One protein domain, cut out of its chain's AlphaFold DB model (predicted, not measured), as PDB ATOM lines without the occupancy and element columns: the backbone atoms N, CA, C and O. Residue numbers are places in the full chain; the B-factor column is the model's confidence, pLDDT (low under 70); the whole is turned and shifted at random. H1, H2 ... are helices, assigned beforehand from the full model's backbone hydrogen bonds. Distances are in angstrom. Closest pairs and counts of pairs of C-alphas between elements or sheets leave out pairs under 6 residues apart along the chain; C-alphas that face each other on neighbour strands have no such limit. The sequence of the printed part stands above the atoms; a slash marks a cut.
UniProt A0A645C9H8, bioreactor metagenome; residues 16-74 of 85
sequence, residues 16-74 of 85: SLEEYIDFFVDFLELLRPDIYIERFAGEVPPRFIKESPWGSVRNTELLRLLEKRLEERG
ATOM      1  N   SER A  16       7.286  46.942 -27.079       93.62
ATOM      2  CA  SER A  16       8.180  46.931 -25.923       93.62
ATOM      3  C   SER A  16       7.378  47.132 -24.632       93.62
ATOM      4  O   SER A  16       6.231  47.584 -24.644       93.62
ATOM      5  N   LEU A  17       7.978  46.794 -23.489       93.56
ATOM      6  CA  LEU A  17       7.303  46.951 -22.202       93.56
ATOM      7  C   LEU A  17       6.895  48.412 -21.949       93.56
ATOM      8  O   LEU A  17       5.785  48.663 -21.496       93.56
ATOM      9  N   GLU A  18       7.769  49.367 -22.269       95.38
ATOM     10  CA  GLU A  18       7.487  50.796 -22.101       95.38
ATOM     11  C   GLU A  18       6.332  51.254 -22.997       95.38
ATOM     12  O   GLU A  18       5.404  51.897 -22.508       95.38
ATOM     13  N   GLU A  19       6.330  50.852 -24.273       96.75
ATOM     14  CA  GLU A  19       5.247  51.199 -25.200       96.75
ATOM     15  C   GLU A  19       3.904  50.605 -24.765       96.75
ATOM     16  O   GLU A  19       2.879  51.267 -24.897       96.75
ATOM     17  N   TYR A  20       3.888  49.389 -24.203       95.38
ATOM     18  CA  TYR A  20       2.663  48.792 -23.665       95.38
ATOM     19  C   TYR A  20       2.113  49.581 -22.471       95.38
ATOM     20  O   TYR A  20       0.907  49.830 -22.404       95.38
ATOM     21  N   ILE A  21       2.979  49.985 -21.531       97.44
ATOM     22  CA  ILE A  21       2.558  50.802 -20.385       97.44
ATOM     23  C   ILE A  21       2.025  52.152 -20.870       97.44
ATOM     24  O   ILE A  21       0.954  52.572 -20.435       97.44
ATOM     25  N   ASP A  22       2.731  52.806 -21.793       98.06
ATOM     26  CA  ASP A  22       2.325  54.098 -22.345       98.06
ATOM     27  C   ASP A  22       0.993  54.013 -23.089       98.06
ATOM     28  O   ASP A  22       0.090  54.807 -22.820       98.06
ATOM     29  N   PHE A  23       0.826  52.992 -23.929       97.19
ATOM     30  CA  PHE A  23      -0.438  52.697 -24.593       97.19
ATOM     31  C   PHE A  23      -1.579  52.515 -23.587       97.19
ATOM     32  O   PHE A  23      -2.675  53.047 -23.774       97.19
ATOM     33  N   PHE A  24      -1.338  51.780 -22.499       97.06
ATOM     34  CA  PHE A  24      -2.376  51.536 -21.505       97.06
ATOM     35  C   PHE A  24      -2.734  52.794 -20.709       97.06
ATOM     36  O   PHE A  24      -3.903  52.992 -20.380       97.06
ATOM     37  N   VAL A  25      -1.763  53.669 -20.429       98.31
ATOM     38  CA  VAL A  25      -2.032  54.988 -19.840       98.31
ATOM     39  C   VAL A  25      -2.903  55.825 -20.775       98.31
ATOM     40  O   VAL A  25      -3.925  56.347 -20.331       98.31
ATOM     41  N   ASP A  26      -2.557  55.902 -22.060       98.19
ATOM     42  CA  ASP A  26      -3.332  56.665 -23.046       98.19
ATOM     43  C   ASP A  26      -4.772  56.125 -23.161       98.19
ATOM     44  O   ASP A  26      -5.742  56.887 -23.205       98.19
ATOM     45  N   PHE A  27      -4.934  54.798 -23.129       97.19
ATOM     46  CA  PHE A  27      -6.241  54.143 -23.070       97.19
ATOM     47  C   PHE A  27      -7.021  54.503 -21.794       97.19
ATOM     48  O   PHE A  27      -8.200  54.857 -21.868       97.19
ATOM     49  N   LEU A  28      -6.376  54.445 -20.624       97.81
ATOM     50  CA  LEU A  28      -6.990  54.765 -19.333       97.81
ATOM     51  C   LEU A  28      -7.529  56.192 -19.283       97.81
ATOM     52  O   LEU A  28      -8.622  56.415 -18.763       97.81
ATOM     53  N   GLU A  29      -6.783  57.156 -19.817       98.31
ATOM     54  CA  GLU A  29      -7.184  58.565 -19.841       98.31
ATOM     55  C   GLU A  29      -8.515  58.786 -20.572       98.31
ATOM     56  O   GLU A  29      -9.274  59.685 -20.205       98.31
ATOM     57  N   LEU A  30      -8.802  57.963 -21.582       97.75
ATOM     58  CA  LEU A  30     -10.009  58.028 -22.408       97.75
ATOM     59  C   LEU A  30     -11.137  57.124 -21.900       97.75
ATOM     60  O   LEU A  30     -12.293  57.305 -22.288       97.75
ATOM     61  N   LEU A  31     -10.818  56.151 -21.047       97.50
ATOM     62  CA  LEU A  31     -11.788  55.199 -20.527       97.50
ATOM     63  C   LEU A  31     -12.877  55.922 -19.731       97.50
ATOM     64  O   LEU A  31     -12.604  56.862 -18.982       97.50
ATOM     65  N   ARG A  32     -14.126  55.465 -19.855       97.12
ATOM     66  CA  ARG A  32     -15.236  56.014 -19.071       97.12
ATOM     67  C   ARG A  32     -15.016  55.805 -17.563       97.12
ATOM     68  O   ARG A  32     -14.486  54.766 -17.164       97.12
ATOM     69  N   PRO A  33     -15.479  56.739 -16.714       96.44
ATOM     70  CA  PRO A  33     -15.267  56.658 -15.269       96.44
ATOM     71  C   PRO A  33     -16.108  55.576 -14.579       96.44
ATOM     72  O   PRO A  33     -15.805  55.198 -13.455       96.44
ATOM     73  N   ASP A  34     -17.160  55.077 -15.232       96.69
ATOM     74  CA  ASP A  34     -18.033  54.019 -14.714       96.69
ATOM     75  C   ASP A  34     -17.591  52.604 -15.122       96.69
ATOM     76  O   ASP A  34     -18.270  51.627 -14.802       96.69
ATOM     77  N   ILE A  35     -16.450  52.478 -15.807       96.44
ATOM     78  CA  ILE A  35     -15.853  51.192 -16.167       96.44
ATOM     79  C   ILE A  35     -14.749  50.850 -15.171       96.44
ATOM     80  O   ILE A  35     -13.821  51.628 -14.947       96.44
ATOM     81  N   TYR A  36     -14.832  49.644 -14.618       95.62
ATOM     82  CA  TYR A  36     -13.781  49.071 -13.791       95.62
ATOM     83  C   TYR A  36     -12.938  48.085 -14.598       95.62
ATOM     84  O   TYR A  36     -13.473  47.250 -15.330       95.62
ATOM     85  N   ILE A  37     -11.617  48.158 -14.445       93.81
ATOM     86  CA  ILE A  37     -10.694  47.205 -15.062       93.81
ATOM     87  C   ILE A  37     -10.508  46.031 -14.111       93.81
ATOM     88  O   ILE A  37      -9.841  46.141 -13.088       93.81
ATOM     89  N   GLU A  38     -11.073  44.885 -14.476       93.12
ATOM     90  CA  GLU A  38     -10.927  43.654 -13.698       93.12
ATOM     91  C   GLU A  38      -9.512  43.059 -13.807       93.12
ATOM     92  O   GLU A  38      -8.990  42.488 -12.849       93.12
ATOM     93  N   ARG A  39      -8.871  43.184 -14.977       91.69
ATOM     94  CA  ARG A  39      -7.562  42.579 -15.246       91.69
ATOM     95  C   ARG A  39      -6.728  43.436 -16.187       91.69
ATOM     96  O   ARG A  39      -7.113  43.658 -17.328       91.69
ATOM     97  N   PHE A  40      -5.549  43.833 -15.716       90.25
ATOM     98  CA  PHE A  40      -4.571  44.576 -16.513       90.25
ATOM     99  C   PHE A  40      -3.727  43.673 -17.428       90.25
ATOM    100  O   PHE A  40      -3.494  44.002 -18.585       90.25
ATOM    101  N   ALA A  41      -3.288  42.517 -16.927       89.12
ATOM    102  CA  ALA A  41      -2.494  41.556 -17.689       89.12
ATOM    103  C   ALA A  41      -2.864  40.110 -17.327       89.12
ATOM    104  O   ALA A  41      -3.319  39.808 -16.216       89.12
ATOM    105  N   GLY A  42      -2.702  39.197 -18.283       85.69
ATOM    106  CA  GLY A  42      -2.881  37.759 -18.079       85.69
ATOM    107  C   GLY A  42      -1.541  37.063 -17.859       85.69
ATOM    108  O   GLY A  42      -0.607  37.289 -18.619       85.69
ATOM    109  N   GLU A  43      -1.458  36.183 -16.861       83.19
ATOM    110  CA  GLU A  43      -0.304  35.292 -16.708       83.19
ATOM    111  C   GLU A  43      -0.579  33.969 -17.421       83.19
ATOM    112  O   GLU A  43      -1.619  33.336 -17.221       83.19
ATOM    113  N   VAL A  44       0.369  33.544 -18.253       82.62
ATOM    114  CA  VAL A  44       0.301  32.283 -18.989       82.62
ATOM    115  C   VAL A  44       1.344  31.323 -18.408       82.62
ATOM    116  O   VAL A  44       2.483  31.733 -18.181       82.62
ATOM    117  N   PRO A  45       1.011  30.040 -18.156       82.00
ATOM    118  CA  PRO A  45       2.003  29.077 -17.692       82.00
ATOM    119  C   PRO A  45       3.193  28.979 -18.669       82.00
ATOM    120  O   PRO A  45       2.953  28.835 -19.870       82.00
ATOM    121  N   PRO A  46       4.456  28.949 -18.193       77.81
ATOM    122  CA  PRO A  46       5.644  29.044 -19.055       77.81
ATOM    123  C   PRO A  46       5.708  28.026 -20.196       77.81
ATOM    124  O   PRO A  46       6.182  28.332 -21.279       77.81
ATOM    125  N   ARG A  47       5.167  26.821 -19.985       81.00
ATOM    126  CA  ARG A  47       5.100  25.754 -21.001       81.00
ATOM    127  C   ARG A  47       4.287  26.111 -22.253       81.00
ATOM    128  O   ARG A  47       4.392  25.408 -23.250       81.00
ATOM    129  N   PHE A  48       3.455  27.147 -22.184       81.00
ATOM    130  CA  PHE A  48       2.668  27.652 -23.310       81.00
ATOM    131  C   PHE A  48       3.254  28.940 -23.907       81.00
ATOM    132  O   PHE A  48       2.709  29.459 -24.876       81.00
ATOM    133  N   ILE A  49       4.351  29.460 -23.345       76.69
ATOM    134  CA  ILE A  49       5.024  30.668 -23.819       76.69
ATOM    135  C   ILE A  49       6.141  30.243 -24.769       76.69
ATOM    136  O   ILE A  49       7.126  29.636 -24.355       76.69
ATOM    137  N   LYS A  50       5.978  30.554 -26.056       75.88
ATOM    138  CA  LYS A  50       7.005  30.300 -27.073       75.88
ATOM    139  C   LYS A  50       8.147  31.312 -26.973       75.88
ATOM    140  O   LYS A  50       9.308  30.937 -27.069       75.88
ATOM    141  N   GLU A  51       7.797  32.573 -26.727       74.62
ATOM    142  CA  GLU A  51       8.713  33.700 -26.558       74.62
ATOM    143  C   GLU A  51       8.143  34.649 -25.499       74.62
ATOM    144  O   GLU A  51       6.928  34.840 -25.435       74.62
ATOM    145  N   SER A  52       9.009  35.229 -24.662       77.12
ATOM    146  CA  SER A  52       8.611  36.267 -23.709       77.12
ATOM    147  C   SER A  52       9.311  37.581 -24.051       77.12
ATOM    148  O   SER A  52      10.448  37.786 -23.614       77.12
ATOM    149  N   PRO A  53       8.666  38.476 -24.824       76.88
ATOM    150  CA  PRO A  53       9.296  39.712 -25.291       76.88
ATOM    151  C   PRO A  53       9.692  40.650 -24.143       76.88
ATOM    152  O   PRO A  53      10.608  41.452 -24.290       76.88
ATOM    153  N   TRP A  54       9.053  40.522 -22.976       84.88
ATOM    154  CA  TRP A  54       9.355  41.324 -21.784       84.88
ATOM    155  C   TRP A  54      10.140  40.543 -20.720       84.88
ATOM    156  O   TRP A  54      10.339  41.035 -19.613       84.88
ATOM    157  N   GLY A  55      10.590  39.318 -21.009       82.06
ATOM    158  CA  GLY A  55      11.256  38.460 -20.025       82.06
ATOM    159  C   GLY A  55      10.298  37.916 -18.954       82.06
ATOM    160  O   GLY A  55       9.135  37.638 -19.226       82.06
ATOM    161  N   SER A  56      10.778  37.702 -17.725       80.81
ATOM    162  CA  SER A  56       9.970  37.140 -16.619       80.81
ATOM    163  C   SER A  56       9.289  38.225 -15.778       80.81
ATOM    164  O   SER A  56       9.428  38.249 -14.553       80.81
ATOM    165  N   VAL A  57       8.580  39.149 -16.426       85.81
ATOM    166  CA  VAL A  57       7.848  40.216 -15.733       85.81
ATOM    167  C   VAL A  57       6.504  39.671 -15.256       85.81
ATOM    168  O   VAL A  57       5.722  39.137 -16.037       85.81
ATOM    169  N   ARG A  58       6.250  39.776 -13.948       88.44
ATOM    170  CA  ARG A  58       4.986  39.350 -13.329       88.44
ATOM    171  C   ARG A  58       3.961  40.473 -13.346       88.44
ATOM    172  O   ARG A  58       4.329  41.648 -13.372       88.44
ATOM    173  N   ASN A  59       2.687  40.121 -13.191       90.12
ATOM    174  CA  ASN A  59       1.598  41.097 -13.160       90.12
ATOM    175  C   ASN A  59       1.778  42.186 -12.095       90.12
ATOM    176  O   ASN A  59       1.460  43.345 -12.342       90.12
ATOM    177  N   THR A  60       2.311  41.836 -10.922       91.31
ATOM    178  CA  THR A  60       2.571  42.808  -9.847       91.31
ATOM    179  C   THR A  60       3.570  43.883 -10.272       91.31
ATOM    180  O   THR A  60       3.395  45.046  -9.928       91.31
ATOM    181  N   GLU A  61       4.592  43.514 -11.047       94.00
ATOM    182  CA  GLU A  61       5.573  44.483 -11.538       94.00
ATOM    183  C   GLU A  61       4.981  45.346 -12.654       94.00
ATOM    184  O   GLU A  61       5.199  46.553 -12.658       94.00
ATOM    185  N   LEU A  62       4.163  44.769 -13.542       94.56
ATOM    186  CA  LEU A  62       3.427  45.547 -14.543       94.56
ATOM    187  C   LEU A  62       2.551  46.620 -13.884       94.56
ATOM    188  O   LEU A  62       2.578  47.771 -14.309       94.56
ATOM    189  N   LEU A  63       1.808  46.263 -12.830       95.06
ATOM    190  CA  LEU A  63       0.982  47.216 -12.082       95.06
ATOM    191  C   LEU A  63       1.826  48.337 -11.466       95.06
ATOM    192  O   LEU A  63       1.482  49.504 -11.620       95.06
ATOM    193  N   ARG A  64       2.971  48.004 -10.856       96.69
ATOM    194  CA  ARG A  64       3.892  49.000 -10.288       96.69
ATOM    195  C   ARG A  64       4.432  49.964 -11.349       96.69
ATOM    196  O   ARG A  64       4.563  51.158 -11.092       96.69
ATOM    197  N   LEU A  65       4.768  49.449 -12.533       97.50
ATOM    198  CA  LEU A  65       5.230  50.266 -13.658       97.50
ATOM    199  C   LEU A  65       4.122  51.187 -14.174       97.50
ATOM    200  O   LEU A  65       4.386  52.360 -14.430       97.50
ATOM    201  N   LEU A  66       2.891  50.680 -14.274       97.69
ATOM    202  CA  LEU A  66       1.727  51.468 -14.666       97.69
ATOM    203  C   LEU A  66       1.448  52.601 -13.669       97.69
ATOM    204  O   LEU A  66       1.315  53.749 -14.084       97.69
ATOM    205  N   GLU A  67       1.408  52.300 -12.370       97.44
ATOM    206  CA  GLU A  67       1.208  53.297 -11.307       97.44
ATOM    207  C   GLU A  67       2.276  54.391 -11.360       97.44
ATOM    208  O   GLU A  67       1.949  55.575 -11.445       97.44
ATOM    209  N   LYS A  68       3.556  53.997 -11.429       98.44
ATOM    210  CA  LYS A  68       4.673  54.938 -11.570       98.44
ATOM    211  C   LYS A  68       4.512  55.822 -12.804       98.44
ATOM    212  O   LYS A  68       4.777  57.019 -12.746       98.44
ATOM    213  N   ARG A  69       4.077  55.250 -13.930       98.44
ATOM    214  CA  ARG A  69       3.925  56.004 -15.174       98.44
ATOM    215  C   ARG A  69       2.759  56.992 -15.128       98.44
ATOM    216  O   ARG A  69       2.886  58.095 -15.658       98.44
ATOM    217  N   LEU A  70       1.654  56.626 -14.476       98.44
ATOM    218  CA  LEU A  70       0.534  57.534 -14.212       98.44
ATOM    219  C   LEU A  70       0.976  58.721 -13.344       98.44
ATOM    220  O   LEU A  70       0.638  59.862 -13.666       98.44
ATOM    221  N   GLU A  71       1.773  58.468 -12.301       98.38
ATOM    222  CA  GLU A  71       2.355  59.508 -11.442       98.38
ATOM    223  C   GLU A  71       3.303  60.434 -12.217       98.38
ATOM    224  O   GLU A  71       3.155  61.654 -12.153       98.38
ATOM    225  N   GLU A  72       4.239  59.875 -12.992       98.44
ATOM    226  CA  GLU A  72       5.185  60.639 -13.821       98.44
ATOM    227  C   GLU A  72       4.476  61.558 -14.822       98.44
ATOM    228  O   GLU A  72       4.903  62.694 -15.037       98.44
ATOM    229  N   ARG A  73       3.388  61.074 -15.432       98.31
ATOM    230  CA  ARG A  73       2.572  61.843 -16.382       98.31
ATOM    231  C   ARG A  73       1.550  62.758 -15.698       98.31
ATOM    232  O   ARG A  73       0.899  63.540 -16.385       98.31
ATOM    233  N   GLY A  74       1.392  62.671 -14.375       98.44
ATOM    234  CA  GLY A  74       0.401  63.440 -13.621       98.44
ATOM    235  C   GLY A  74      -1.036  63.182 -14.083       98.44
ATOM    236  O   GLY A  74      -1.843  64.112 -14.125       98.44
TER     237      GLY A  74
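Overview. This is residues 16 to 74 of the 85 residues of a protein of bioreactor metagenome (UniProt A0A645C9H8). Two helices, H1 then H2, cross as a steep X, and the long link between them, residues 31 to 58, swings out in a wide loop. Residues 30 to 36 and 47 to 52 stick out. The printed part has 59 residues, 28 of them, under half, in these two named helices, with no named strand; the class is all helix. It is only just loose, close to compact, with a radius of gyration of the C-alphas of 12.9 A, and elongated, spanning 37 by 24 by 16 A.

Arrangement. H1, residues 17 to 30, touches H2, residues 59 to 72, with its residues 21 to 25 alone. Their closest C-alphas, those of Ile 21 and Leu 66, are 5.8 A apart. They run the same way at a steep tilt of 63 degrees. Every O i to N i+4 pair is within hydrogen-bond range in H2, and 9 of 10 in H1.

Along the chain. H1 begins at C-alpha 17 (7.303, 46.951, -22.202) and measures 20.6 A. H2 measures 19.9 A and ends at C-alpha 72 (5.185, 60.639, -13.821).

Size, cuts and confidence. The C-alphas farthest apart, Arg 47 and Gly 74, are 38.7 A apart. The printed part has no cut, and no printed residue is under 70 in pLDDT.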